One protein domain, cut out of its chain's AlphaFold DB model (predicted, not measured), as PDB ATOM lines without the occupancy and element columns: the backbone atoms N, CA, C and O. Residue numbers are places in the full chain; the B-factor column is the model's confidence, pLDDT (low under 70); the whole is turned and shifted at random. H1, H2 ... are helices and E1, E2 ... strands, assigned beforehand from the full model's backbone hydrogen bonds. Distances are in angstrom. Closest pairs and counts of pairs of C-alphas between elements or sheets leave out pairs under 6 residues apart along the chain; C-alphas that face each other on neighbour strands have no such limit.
ATOM      1  N   SER A  45     110.603 145.511  59.684       93.19
ATOM      2  CA  SER A  45     109.704 144.373  59.824       93.19
ATOM      3  C   SER A  45     109.475 144.123  61.306       93.19
ATOM      4  O   SER A  45     110.429 144.086  62.086       93.19
ATOM      5  N   PHE A  46     108.213 143.959  61.686       94.06
ATOM      6  CA  PHE A  46     107.800 143.742  63.065       94.06
ATOM      7  C   PHE A  46     107.198 142.351  63.239       94.06
ATOM      8  O   PHE A  46     106.586 141.793  62.331       94.06
ATOM      9  N   THR A  47     107.359 141.800  64.434       94.00
ATOM     10  CA  THR A  47     106.679 140.583  64.890       94.00
ATOM     11  C   THR A  47     106.090 140.831  66.269       94.00
ATOM     12  O   THR A  47     106.656 141.601  67.041       94.00
ATOM     13  N   ALA A  48     104.971 140.193  66.606       92.88
ATOM     14  CA  ALA A  48     104.370 140.368  67.926       92.88
ATOM     15  C   ALA A  48     105.314 139.848  69.021       92.88
ATOM     16  O   ALA A  48     105.890 138.765  68.894       92.88
ATOM     17  N   SER A  49     105.427 140.598  70.120       91.25
ATOM     18  CA  SER A  49     106.042 140.103  71.354       91.25
ATOM     19  C   SER A  49     105.268 138.889  71.896       91.25
ATOM     20  O   SER A  49     104.084 138.707  71.605       91.25
ATOM     21  N   LYS A  50     105.912 138.072  72.742       85.56
ATOM     22  CA  LYS A  50     105.310 136.874  73.363       85.56
ATOM     23  C   LYS A  50     104.018 137.164  74.135       85.56
ATOM     24  O   LYS A  50     103.168 136.287  74.241       85.56
ATOM     25  N   ASP A  51     103.889 138.363  74.692       85.75
ATOM     26  CA  ASP A  51     102.711 138.819  75.434       85.75
ATOM     27  C   ASP A  51     101.697 139.588  74.567       85.75
ATOM     28  O   ASP A  51     100.619 139.937  75.048       85.75
ATOM     29  N   GLY A  52     102.032 139.862  73.300       86.38
ATOM     30  CA  GLY A  52     101.210 140.599  72.342       86.38
ATOM     31  C   GLY A  52     101.054 142.096  72.627       86.38
ATOM     32  O   GLY A  52     100.341 142.767  71.884       86.38
ATOM     33  N   LYS A  53     101.697 142.632  73.671       89.94
ATOM     34  CA  LYS A  53     101.536 144.035  74.103       89.94
ATOM     35  C   LYS A  53     102.531 145.002  73.474       89.94
ATOM     36  O   LYS A  53     102.359 146.202  73.624       89.94
ATOM     37  N   ALA A  54     103.551 144.467  72.816       92.38
ATOM     38  CA  ALA A  54     104.598 145.203  72.128       92.38
ATOM     39  C   ALA A  54     104.920 144.520  70.794       92.38
ATOM     40  O   ALA A  54     104.496 143.381  70.540       92.38
ATOM     41  N   VAL A  55     105.710 145.193  69.963       95.25
ATOM     42  CA  VAL A  55     106.247 144.627  68.723       95.25
ATOM     43  C   VAL A  55     107.765 144.531  68.804       95.25
ATOM     44  O   VAL A  55     108.438 145.415  69.322       95.25
ATOM     45  N   THR A  56     108.320 143.441  68.298       95.44
ATOM     46  CA  THR A  56     109.762 143.205  68.231       95.44
ATOM     47  C   THR A  56     110.237 143.393  66.799       95.44
ATOM     48  O   THR A  56     109.593 142.917  65.861       95.44
ATOM     49  N   VAL A  57     111.371 144.066  66.630       95.31
ATOM     50  CA  VAL A  57     112.016 144.276  65.333       95.31
ATOM     51  C   VAL A  57     112.572 142.949  64.822       95.31
ATOM     52  O   VAL A  57     113.498 142.386  65.404       95.31
ATOM     53  N   SER A  58     112.018 142.450  63.720       93.94
ATOM     54  CA  SER A  58     112.448 141.215  63.055       93.94
ATOM     55  C   SER A  58     113.363 141.467  61.854       93.94
ATOM     56  O   SER A  58     114.125 140.583  61.465       93.94
ATOM     57  N   GLY A  59     113.338 142.674  61.284       92.38
ATOM     58  CA  GLY A  59     114.190 143.057  60.161       92.38
ATOM     59  C   GLY A  59     114.246 144.568  59.962       92.38
ATOM     60  O   GLY A  59     113.328 145.281  60.354       92.38
ATOM     61  N   ILE A  60     115.330 145.060  59.357       93.88
ATOM     62  CA  ILE A  60     115.542 146.491  59.109       93.88
ATOM     63  C   ILE A  60     116.123 146.686  57.709       93.88
ATOM     64  O   ILE A  60     117.184 146.149  57.379       93.88
ATOM     65  N   HIS A  61     115.445 147.499  56.907       91.19
ATOM     66  CA  HIS A  61     115.686 147.661  55.473       91.19
ATOM     67  C   HIS A  61     116.129 149.075  55.081       91.19
ATOM     68  O   HIS A  61     116.649 149.272  53.984       91.19
ATOM     69  N   THR A  62     115.972 150.068  55.963       86.81
ATOM     70  CA  THR A  62     116.450 151.440  55.732       86.81
ATOM     71  C   THR A  62     117.740 151.720  56.501       86.81
ATOM     72  O   THR A  62     117.889 151.372  57.671       86.81
ATOM     73  N   LYS A  63     118.690 152.414  55.860       84.50
ATOM     74  CA  LYS A  63     119.975 152.781  56.488       84.50
ATOM     75  C   LYS A  63     119.803 153.673  57.721       84.50
ATOM     76  O   LYS A  63     120.636 153.625  58.619       84.50
ATOM     77  N   ASN A  64     118.759 154.504  57.750       82.31
ATOM     78  CA  ASN A  64     118.477 155.384  58.885       82.31
ATOM     79  C   ASN A  64     118.013 154.583  60.104       82.31
ATOM     80  O   ASN A  64     118.542 154.804  61.191       82.31
ATOM     81  N   ALA A  65     117.110 153.616  59.911       86.19
ATOM     82  CA  ALA A  65     116.693 152.719  60.982       86.19
ATOM     83  C   ALA A  65     117.846 151.809  61.434       86.19
ATOM     84  O   ALA A  65     118.061 151.674  62.629       86.19
ATOM     85  N   GLN A  66     118.673 151.286  60.520       89.06
ATOM     86  CA  GLN A  66     119.820 150.421  60.867       89.06
ATOM     87  C   GLN A  66     120.873 151.094  61.765       89.06
ATOM     88  O   GLN A  66     121.668 150.404  62.394       89.06
ATOM     89  N   LYS A  67     120.925 152.432  61.803       88.06
ATOM     90  CA  LYS A  67     121.840 153.171  62.688       88.06
ATOM     91  C   LYS A  67     121.319 153.310  64.119       88.06
ATOM     92  O   LYS A  67     122.124 153.575  65.004       88.06
ATOM     93  N   GLN A  68     120.005 153.213  64.317       89.06
ATOM     94  CA  GLN A  68     119.332 153.505  65.590       89.06
ATOM     95  C   GLN A  68     118.626 152.281  66.192       89.06
ATOM     96  O   GLN A  68     118.338 152.285  67.381       89.06
ATOM     97  N   LEU A  69     118.356 151.252  65.385       92.25
ATOM     98  CA  LEU A  69     117.676 150.018  65.768       92.25
ATOM     99  C   LEU A  69     118.529 148.797  65.456       92.25
ATOM    100  O   LEU A  69     119.236 148.743  64.446       92.25
ATOM    101  N   SER A  70     118.363 147.782  66.291       93.19
ATOM    102  CA  SER A  70     118.878 146.434  66.107       93.19
ATOM    103  C   SER A  70     117.734 145.423  66.011       93.19
ATOM    104  O   SER A  70     116.637 145.609  66.538       93.19
ATOM    105  N   VAL A  71     117.982 144.315  65.311       94.06
ATOM    106  CA  VAL A  71     117.042 143.186  65.294       94.06
ATOM    107  C   VAL A  71     116.951 142.601  66.705       94.06
ATOM    108  O   VAL A  71     117.976 142.315  67.321       94.06
ATOM    109  N   GLY A  72     115.728 142.405  67.195       92.38
ATOM    110  CA  GLY A  72     115.440 141.984  68.568       92.38
ATOM    111  C   GLY A  72     115.005 143.117  69.500       92.38
ATOM    112  O   GLY A  72     114.458 142.826  70.565       92.38
ATOM    113  N   ASP A  73     115.166 144.381  69.096       94.12
ATOM    114  CA  ASP A  73     114.670 145.516  69.875       94.12
ATOM    115  C   ASP A  73     113.146 145.455  69.994       94.12
ATOM    116  O   ASP A  73     112.436 145.093  69.051       94.12
ATOM    117  N   THR A  74     112.632 145.795  71.174       95.12
ATOM    118  CA  THR A  74     111.191 145.797  71.443       95.12
ATOM    119  C   THR A  74     110.683 147.226  71.469       95.12
ATOM    120  O   THR A  74     111.101 148.025  72.306       95.12
ATOM    121  N   VAL A  75     109.769 147.532  70.556       94.81
ATOM    122  CA  VAL A  75     109.116 148.831  70.421       94.81
ATOM    123  C   VAL A  75     107.741 148.760  71.074       94.81
ATOM    124  O   VAL A  75     106.948 147.854  70.801       94.81
ATOM    125  N   VAL A  76     107.476 149.714  71.960       95.06
ATOM    126  CA  VAL A  76     106.270 149.747  72.799       95.06
ATOM    127  C   VAL A  76     105.277 150.789  72.299       95.06
ATOM    128  O   VAL A  76     104.070 150.579  72.389       95.06
ATOM    129  N   SER A  77     105.753 151.904  71.751       94.81
ATOM    130  CA  SER A  77     104.880 152.957  71.238       94.81
ATOM    131  C   SER A  77     105.523 153.753  70.107       94.81
ATOM    132  O   SER A  77     106.738 153.721  69.899       94.81
ATOM    133  N   ILE A  78     104.666 154.453  69.370       95.06
ATOM    134  CA  ILE A  78     105.006 155.399  68.312       95.06
ATOM    135  C   ILE A  78     104.313 156.730  68.599       95.06
ATOM    136  O   ILE A  78     103.177 156.744  69.062       95.06
ATOM    137  N   ALA A  79     104.979 157.848  68.345       94.56
ATOM    138  CA  ALA A  79     104.420 159.180  68.551       94.56
ATOM    139  C   ALA A  79     104.811 160.122  67.401       94.56
ATOM    140  O   ALA A  79     105.909 159.971  66.847       94.56
ATOM    141  N   PRO A  80     103.975 161.126  67.083       90.75
ATOM    142  CA  PRO A  80     104.438 162.314  66.377       90.75
ATOM    143  C   PRO A  80     105.504 163.028  67.215       90.75
ATOM    144  O   PRO A  80     105.587 162.851  68.435       90.75
ATOM    145  N   GLU A  81     106.325 163.860  66.581       81.31
ATOM    146  CA  GLU A  81     107.295 164.677  67.309       81.31
ATOM    147  C   GLU A  81     106.600 165.590  68.341       81.31
ATOM    148  O   GLU A  81     105.867 166.508  67.990       81.31
ATOM    149  N   GLY A  82     106.839 165.338  69.635       74.38
ATOM    150  CA  GLY A  82     106.341 166.173  70.736       74.38
ATOM    151  C   GLY A  82     104.884 165.939  71.160       74.38
ATOM    152  O   GLY A  82     104.393 166.671  72.020       74.38
ATOM    153  N   GLU A  83     104.203 164.933  70.608       82.94
ATOM    154  CA  GLU A  83     102.790 164.645  70.886       82.94
ATOM    155  C   GLU A  83     102.573 163.339  71.674       82.94
ATOM    156  O   GLU A  83     103.512 162.673  72.118       82.94
ATOM    157  N   ASN A  84     101.301 162.982  71.891       85.25
ATOM    158  CA  ASN A  84     100.912 161.772  72.605       85.25
ATOM    159  C   ASN A  84     101.354 160.506  71.858       85.25
ATOM    160  O   ASN A  84     101.194 160.383  70.646       85.25
ATOM    161  N   SER A  85     101.854 159.528  72.612       89.50
ATOM    162  CA  SER A  85     102.273 158.240  72.063       89.50
ATOM    163  C   SER A  85     101.103 157.269  71.901       89.50
ATOM    164  O   SER A  85     100.355 157.034  72.854       89.50
ATOM    165  N   LEU A  86     101.024 156.623  70.744       94.31
ATOM    166  CA  LEU A  86     100.156 155.490  70.453       94.31
ATOM    167  C   LEU A  86     100.881 154.172  70.752       94.31
ATOM    168  O   LEU A  86     102.016 153.955  70.331       94.31
ATOM    169  N   SER A  87     100.222 153.265  71.473       94.06
ATOM    170  CA  SER A  87     100.788 151.954  71.811       94.06
ATOM    171  C   SER A  87     100.896 151.048  70.579       94.06
ATOM    172  O   SER A  87      99.930 150.897  69.833       94.06
ATOM    173  N   LEU A  88     102.048 150.407  70.386       93.88
ATOM    174  CA  LEU A  88     102.249 149.394  69.353       93.88
ATOM    175  C   LEU A  88     102.074 148.004  69.953       93.88
ATOM    176  O   LEU A  88     102.707 147.654  70.941       93.88
ATOM    177  N   SER A  89     101.228 147.185  69.339       93.56
ATOM    178  CA  SER A  89     100.902 145.845  69.837       93.56
ATOM    179  C   SER A  89     100.660 144.874  68.686       93.56
ATOM    180  O   SER A  89     100.793 145.229  67.512       93.56
ATOM    181  N   SER A  90     100.252 143.642  68.998       91.44
ATOM    182  CA  SER A  90      99.823 142.679  67.978       91.44
ATOM    183  C   SER A  90      98.693 143.211  67.086       91.44
ATOM    184  O   SER A  90      98.625 142.837  65.918       91.44
ATOM    185  N   LEU A  91      97.856 144.127  67.593       91.44
ATOM    186  CA  LEU A  91      96.810 144.790  66.811       91.44
ATOM    187  C   LEU A  91      97.390 145.630  65.664       91.44
ATOM    188  O   LEU A  91      96.801 145.698  64.588       91.44
ATOM    189  N   SER A  92      98.554 146.246  65.880       91.25
ATOM    190  CA  SER A  92      99.195 147.152  64.922       91.25
ATOM    191  C   SER A  92      99.720 146.423  63.684       91.25
ATOM    192  O   SER A  92      99.740 147.000  62.603       91.25
ATOM    193  N   ILE A  93     100.104 145.153  63.836       91.88
ATOM    194  CA  ILE A  93     100.693 144.321  62.774       91.88
ATOM    195  C   ILE A  93      99.743 143.228  62.266       91.88
ATOM    196  O   ILE A  93     100.151 142.359  61.502       91.88
ATOM    197  N   LEU A  94      98.489 143.219  62.725       91.25
ATOM    198  CA  LEU A  94      97.516 142.195  62.358       91.25
ATOM    199  C   LEU A  94      97.237 142.241  60.852       91.25
ATOM    200  O   LEU A  94      96.660 143.210  60.370       91.25
ATOM    201  N   GLU A  95      97.591 141.198  60.107       88.12
ATOM    202  CA  GLU A  95      97.447 141.188  58.644       88.12
ATOM    203  C   GLU A  95      95.988 141.353  58.192       88.12
ATOM    204  O   GLU A  95      95.713 142.177  57.320       88.12
ATOM    205  N   GLU A  96      95.052 140.638  58.826       82.31
ATOM    206  CA  GLU A  96      93.645 140.580  58.421       82.31
ATOM    207  C   GLU A  96      92.678 140.727  59.618       82.31
ATOM    208  O   GLU A  96      92.757 139.944  60.574       82.31
ATOM    209  N   PRO A  97      91.749 141.709  59.588       82.88
ATOM    210  CA  PRO A  97      90.830 141.987  60.695       82.88
ATOM    211  C   PRO A  97      89.609 141.052  60.747       82.88
ATOM    212  O   PRO A  97      88.862 141.068  61.724       82.88
ATOM    213  N   ASP A  98      89.399 140.198  59.745       83.12
ATOM    214  CA  ASP A  98      88.197 139.353  59.629       83.12
ATOM    215  C   ASP A  98      88.096 138.266  60.704       83.12
ATOM    216  O   ASP A  98      87.033 137.698  60.948       83.12
ATOM    217  N   ASN A  99      89.202 138.009  61.403       81.56
ATOM    218  CA  ASN A  99      89.243 137.090  62.534       81.56
ATOM    219  C   ASN A  99      88.562 137.656  63.796       81.56
ATOM    220  O   ASN A  99      88.383 136.931  64.784       81.56
ATOM    221  N   PHE A 100      88.184 138.939  63.806       87.56
ATOM    222  CA  PHE A 100      87.469 139.528  64.931       87.56
ATOM    223  C   PHE A 100      86.040 138.997  65.046       87.56
ATOM    224  O   PHE A 100      85.280 138.925  64.087       87.56
ATOM    225  N   LYS A 101      85.633 138.678  66.279       87.81
ATOM    226  CA  LYS A 101      84.302 138.118  66.561       87.81
ATOM    227  C   LYS A 101      83.209 139.180  66.655       87.81
ATOM    228  O   LYS A 101      82.032 138.840  66.728       87.81
ATOM    229  N   THR A 102      83.584 140.456  66.747       91.19
ATOM    230  CA  THR A 102      82.647 141.557  66.983       91.19
ATOM    231  C   THR A 102      82.990 142.773  66.134       91.19
ATOM    232  O   THR A 102      84.159 143.117  65.974       91.19
ATOM    233  N   TYR A 103      81.958 143.495  65.693       90.06
ATOM    234  CA  TYR A 103      82.123 144.778  65.002       90.06
ATOM    235  C   TYR A 103      82.842 145.828  65.855       90.06
ATOM    236  O   TYR A 103      83.528 146.683  65.317       90.06
ATOM    237  N   ARG A 104      82.737 145.751  67.190       92.69
ATOM    238  CA  ARG A 104      83.489 146.644  68.079       92.69
ATOM    239  C   ARG A 104      84.998 146.468  67.892       92.69
ATOM    240  O   ARG A 104      85.688 147.461  67.730       92.69
ATOM    241  N   GLN A 105      85.490 145.230  67.905       90.94
ATOM    242  CA  GLN A 105      86.917 144.946  67.712       90.94
ATOM    243  C   GLN A 105      87.387 145.342  66.310       90.94
ATOM    244  O   GLN A 105      88.466 145.903  66.161       90.94
ATOM    245  N   TYR A 106      86.547 145.095  65.304       91.12
ATOM    246  CA  TYR A 106      86.807 145.521  63.934       91.12
ATOM    247  C   TYR A 106      86.949 147.049  63.833       91.12
ATOM    248  O   TYR A 106      87.944 147.541  63.316       91.12
ATOM    249  N   ASN A 107      86.014 147.812  64.405       92.00
ATOM    250  CA  ASN A 107      86.080 149.277  64.393       92.00
ATOM    251  C   ASN A 107      87.291 149.804  65.171       92.00
ATOM    252  O   ASN A 107      87.971 150.696  64.682       92.00
ATOM    253  N   GLN A 108      87.613 149.204  66.322       92.12
ATOM    254  CA  GLN A 108      88.812 149.550  67.095       92.12
ATOM    255  C   GLN A 108      90.102 149.339  66.297       92.12
ATOM    256  O   GLN A 108      91.044 150.108  66.441       92.12
ATOM    257  N   PHE A 109      90.158 148.310  65.450       92.44
ATOM    258  CA  PHE A 109      91.292 148.112  64.554       92.44
ATOM    259  C   PHE A 109      91.411 149.249  63.532       92.44
ATOM    260  O   PHE A 109      92.511 149.751  63.330       92.44
ATOM    261  N   PHE A 110      90.310 149.685  62.917       92.50
ATOM    262  CA  PHE A 110      90.348 150.791  61.953       92.50
ATOM    263  C   PHE A 110      90.631 152.147  62.602       92.50
ATOM    264  O   PHE A 110      91.379 152.926  62.023       92.50
ATOM    265  N   GLU A 111      90.110 152.401  63.805       93.94
ATOM    266  CA  GLU A 111      90.495 153.560  64.626       93.94
ATOM    267  C   GLU A 111      92.008 153.531  64.902       93.94
ATOM    268  O   GLU A 111      92.711 154.491  64.609       93.94
ATOM    269  N   HIS A 112      92.541 152.379  65.326       93.62
ATOM    270  CA  HIS A 112      93.979 152.203  65.560       93.62
ATOM    271  C   HIS A 112      94.824 152.395  64.289       93.62
ATOM    272  O   HIS A 112      95.922 152.944  64.343       93.62
ATOM    273  N   GLN A 113      94.344 151.933  63.130       93.69
ATOM    274  CA  GLN A 113      95.017 152.147  61.844       93.69
ATOM    275  C   GLN A 113      94.954 153.619  61.405       93.69
ATOM    276  O   GLN A 113      95.915 154.098  60.813       93.69
ATOM    277  N   GLN A 114      93.874 154.344  61.715       94.81
ATOM    278  CA  GLN A 114      93.766 155.784  61.460       94.81
ATOM    279  C   GLN A 114      94.781 156.569  62.280       94.81
ATOM    280  O   GLN A 114      95.557 157.324  61.697       94.81
ATOM    281  N   ASP A 115      94.860 156.307  63.583       94.62
ATOM    282  CA  ASP A 115      95.840 156.962  64.450       94.62
ATOM    283  C   ASP A 115      97.276 156.666  63.975       94.62
ATOM    284  O   ASP A 115      98.108 157.567  63.864       94.62
ATOM    285  N   LEU A 116      97.576 155.411  63.608       94.56
ATOM    286  CA  LEU A 116      98.880 155.050  63.037       94.56
ATOM    287  C   LEU A 116      99.179 155.792  61.735       94.56
ATOM    288  O   LEU A 116     100.319 156.205  61.522       94.56
ATOM    289  N   PHE A 117      98.187 155.926  60.857       94.50
ATOM    290  CA  PHE A 117      98.354 156.586  59.569       94.50
ATOM    291  C   PHE A 117      98.659 158.071  59.755       94.50
ATOM    292  O   PHE A 117      99.576 158.585  59.118       94.50
ATOM    293  N   GLU A 118      97.945 158.744  60.656       93.81
ATOM    294  CA  GLU A 118      98.157 160.161  60.966       93.81
ATOM    295  C   GLU A 118      99.553 160.423  61.539       93.81
ATOM    296  O   GLU A 118     100.215 161.379  61.126       93.81
ATOM    297  N   ILE A 119     100.034 159.540  62.422       94.44
ATOM    298  CA  ILE A 119     101.386 159.626  62.986       94.44
ATOM    299  C   ILE A 119     102.440 159.377  61.903       94.44
ATOM    300  O   ILE A 119     103.381 160.152  61.762       94.44
ATOM    301  N   LEU A 120     102.292 158.308  61.115       93.69
ATOM    302  CA  LEU A 120     103.260 157.936  60.079       93.69
ATOM    303  C   LEU A 120     103.253 158.879  58.868       93.69
ATOM    304  O   LEU A 120     104.202 158.856  58.090       93.69
ATOM    305  N   SER A 121     102.219 159.708  58.720       92.56
ATOM    306  CA  SER A 121     102.161 160.767  57.706       92.56
ATOM    307  C   SER A 121     102.970 162.014  58.088       92.56
ATOM    308  O   SER A 121     103.091 162.928  57.274       92.56
ATOM    309  N   GLN A 122     103.513 162.082  59.308       92.50
ATOM    310  CA  GLN A 122     104.393 163.171  59.734       92.50
ATOM    311  C   GLN A 122     105.820 162.991  59.199       92.50
ATOM    312  O   GLN A 122     106.296 161.877  58.982       92.50
ATOM    313  N   ASP A 123     106.543 164.104  59.060       90.50
ATOM    314  CA  ASP A 123     107.934 164.112  58.588       90.50
ATOM    315  C   ASP A 123     108.894 163.338  59.507       90.50
ATOM    316  O   ASP A 123     109.902 162.792  59.044       90.50
ATOM    317  N   ILE A 124     108.615 163.337  60.812       92.50
ATOM    318  CA  ILE A 124     109.423 162.691  61.846       92.50
ATOM    319  C   ILE A 124     108.486 161.988  62.825       92.50
ATOM    320  O   ILE A 124     107.545 162.584  63.347       92.50
ATOM    321  N   VAL A 125     108.791 160.725  63.110       94.44
ATOM    322  CA  VAL A 125     108.116 159.924  64.132       94.44
ATOM    323  C   VAL A 125     109.115 159.454  65.175       94.44
ATOM    324  O   VAL A 125     110.264 159.125  64.863       94.44
ATOM    325  N   SER A 126     108.671 159.408  66.425       94.19
ATOM    326  CA  SER A 126     109.452 158.885  67.541       94.19
ATOM    327  C   SER A 126     108.970 157.484  67.900       94.19
ATOM    328  O   SER A 126     107.777 157.283  68.112       94.19
ATOM    329  N   LEU A 127     109.884 156.518  67.984       94.38
ATOM    330  CA  LEU A 127     109.597 155.185  68.519       94.38
ATOM    331  C   LEU A 127     110.190 155.067  69.919       94.38
ATOM    332  O   LEU A 127     111.372 155.356  70.114       94.38
ATOM    333  N   SER A 128     109.383 154.606  70.870       94.50
ATOM    334  CA  SER A 128     109.829 154.321  72.234       94.50
ATOM    335  C   SER A 128     110.101 152.834  72.401       94.50
ATOM    336  O   SER A 128     109.222 151.988  72.188       94.50
ATOM    337  N   LEU A 129     111.329 152.513  72.795       93.94
ATOM    338  CA  LEU A 129     111.771 151.155  73.072       93.94
ATOM    339  C   LEU A 129     111.460 150.768  74.523       93.94
ATOM    340  O   LEU A 129     111.290 151.610  75.408       93.94
ATOM    341  N   SER A 130     111.413 149.464  74.787       92.75
ATOM    342  CA  SER A 130     111.146 148.921  76.126       92.75
ATOM    343  C   SER A 130     112.218 149.261  77.166       92.75
ATOM    344  O   SER A 130     111.959 149.165  78.362       92.75
ATOM    345  N   ASP A 131     113.424 149.619  76.726       89.81
ATOM    346  CA  ASP A 131     114.536 150.045  77.582       89.81
ATOM    347  C   ASP A 131     114.503 151.549  77.923       89.81
ATOM    348  O   ASP A 131     115.374 152.042  78.639       89.81
ATOM    349  N   GLY A 132     113.482 152.270  77.443       87.75
ATOM    350  CA  GLY A 132     113.294 153.702  77.662       87.75
ATOM    351  C   GLY A 132     114.010 154.594  76.649       87.75
ATOM    352  O   GLY A 132     113.910 155.818  76.760       87.75
ATOM    353  N   GLN A 133     114.715 154.027  75.664       90.75
ATOM    354  CA  GLN A 133     115.285 154.808  74.570       90.75
ATOM    355  C   GLN A 133     114.187 155.291  73.619       90.75
ATOM    356  O   GLN A 133     113.265 154.551  73.279       90.75
ATOM    357  N   ASN A 134     114.323 156.532  73.156       91.62
ATOM    358  CA  ASN A 134     113.494 157.092  72.097       91.62
ATOM    359  C   ASN A 134     114.360 157.329  70.868       91.62
ATOM    360  O   ASN A 134     115.389 158.002  70.948       91.62
ATOM    361  N   ILE A 135     113.922 156.798  69.737       92.44
ATOM    362  CA  ILE A 135     114.590 156.969  68.448       92.44
ATOM    363  C   ILE A 135     113.704 157.778  67.518       92.44
ATOM    364  O   ILE A 135     112.480 157.683  67.586       92.44
ATOM    365  N   GLN A 136     114.322 158.546  66.630       92.94
ATOM    366  CA  GLN A 136     113.600 159.357  65.658       92.94
ATOM    367  C   GLN A 136     113.856 158.827  64.258       92.94
ATOM    368  O   GLN A 136     115.004 158.681  63.819       92.94
ATOM    369  N   LEU A 137     112.772 158.550  63.545       92.75
ATOM    370  CA  LEU A 137     112.803 158.056  62.181       92.75
ATOM    371  C   LEU A 137     111.994 158.982  61.286       92.75
ATOM    372  O   LEU A 137     110.987 159.548  61.697       92.75
ATOM    373  N   LYS A 138     112.440 159.100  60.039       92.25
ATOM    374  CA  LYS A 138     111.688 159.755  58.976       92.25
ATOM    375  C   LYS A 138     111.022 158.676  58.121       92.25
ATOM    376  O   LYS A 138     111.768 157.926  57.479       92.25
ATOM    377  N   PRO A 139     109.682 158.570  58.116       92.62
ATOM    378  CA  PRO A 139     108.970 157.726  57.165       92.62
ATOM    379  C   PRO A 139     109.319 158.132  55.729       92.62
ATOM    380  O   PRO A 139     109.501 159.308  55.419       92.62
ATOM    381  N   ALA A 140     109.471 157.147  54.853       91.19
ATOM    382  CA  ALA A 140     109.582 157.362  53.421       91.19
ATOM    383  C   ALA A 140     108.188 157.308  52.787       91.19
ATOM    384  O   ALA A 140     107.395 156.429  53.115       91.19
ATOM    385  N   ASP A 141     107.933 158.191  51.823       86.88
ATOM    386  CA  ASP A 141     106.648 158.247  51.109       86.88
ATOM    387  C   ASP A 141     106.450 157.076  50.137       86.88
ATOM    388  O   ASP A 141     105.336 156.786  49.703       86.88
ATOM    389  N   ILE A 142     107.555 156.434  49.738       90.25
ATOM    390  CA  ILE A 142     107.559 155.353  48.755       90.25
ATOM    391  C   ILE A 142     108.355 154.169  49.291       90.25
ATOM    392  O   ILE A 142     109.571 154.252  49.502       90.25
ATOM    393  N   ARG A 143     107.681 153.026  49.414       92.69
ATOM    394  CA  ARG A 143     108.314 151.733  49.673       92.69
ATOM    395  C   ARG A 143     108.990 151.210  48.399       92.69
ATOM    396  O   ARG A 143     108.319 151.034  47.381       92.69
TER     397      ARG A 143
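Overview. This is residues 45 to 143 of the 235 residues of an uncharacterized protein of Methylococcaceae bacterium HT4 (UniProt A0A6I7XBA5). A strongly twisted, curled sheet of five antiparallel strands makes the body, and the long helix H2 meets it at one end, with residues 115 to 120, while its other end reaches far from the sheet. The small helix H1 sits at the sheet's other end, near E5, and residues 81 to 102 lead from E3 out to the far end of H2. The printed part has 99 residues, with two named helices and five named strands in the order E1 E2 H1 E3 H2 E4 E5; the sheet runs E1 E2 E3 E4 E5. The class is mixed, helices and strands, with under half of the residues in named elements. The whole is compact, with a radius of gyration of the C-alphas of 13.6 A and spans of 41 by 28 by 26 A.

Along the chain. Begin with the sheet: find C-alpha 45 at (109.704, 144.373, 59.824), where E1, residues 45 to 48, starts its 10.5 A. E2, residues 55 to 60, spans 13.5 A; E3, residues 74 to 80, 18.5 A; E4, residues 125 to 129, 13.0 A; and E5, residues 134 to 137, 10.0 A, ending at C-alpha 137, (112.803, 158.056, 62.181). H1, residues 63 to 66, spans 5.0 A. Find C-alpha 103 at (82.123, 144.778, 65.002); from there H2, residues 103 to 120, runs 25.4 A.

Arrangement. Look first at E3, whose pairing is staggered: residues 74 to 75 pair with E2 and residues 75 to 80 with E4. N 75 and O 55 are 2.8 A apart, within hydrogen-bond range, as are N 79 and O 126 at 2.9 A. E1 and E2 form a hairpin, antiparallel at 157 degrees, with N 47 and O 56 at 2.9 A. E4 and E5 form another, antiparallel at 144 degrees, with N 127 and O 135 at 2.9 A. Residues 77 to 78 of E3 also pair, antiparallel, with residues 86 to 87. H2 only grazes the sheet with its residues 115 to 120; its closest C-alphas to E3 are those of Ile 119 and Pro 80, 5.3 A apart. H1 only grazes the sheet with residues 64 to 66; the C-alphas of Ala 65 and Leu 137, the closest of H1 and E5, are 6.7 A apart. H1 and H2 are apart. In H2 every O i to N i+4 pair is within hydrogen-bond range; H1 is too short for such a pair, and its 1 pair of O i to N i+3 is not within range.

Size, cuts and confidence. Look for the two farthest C-alphas at Lys 67 and Thr 102, 41.1 A apart. The printed part has no cut. The link from E3 to H2, 22 residues, is long. The mean pLDDT of the printed part is 91.1, and no printed residue is under 70.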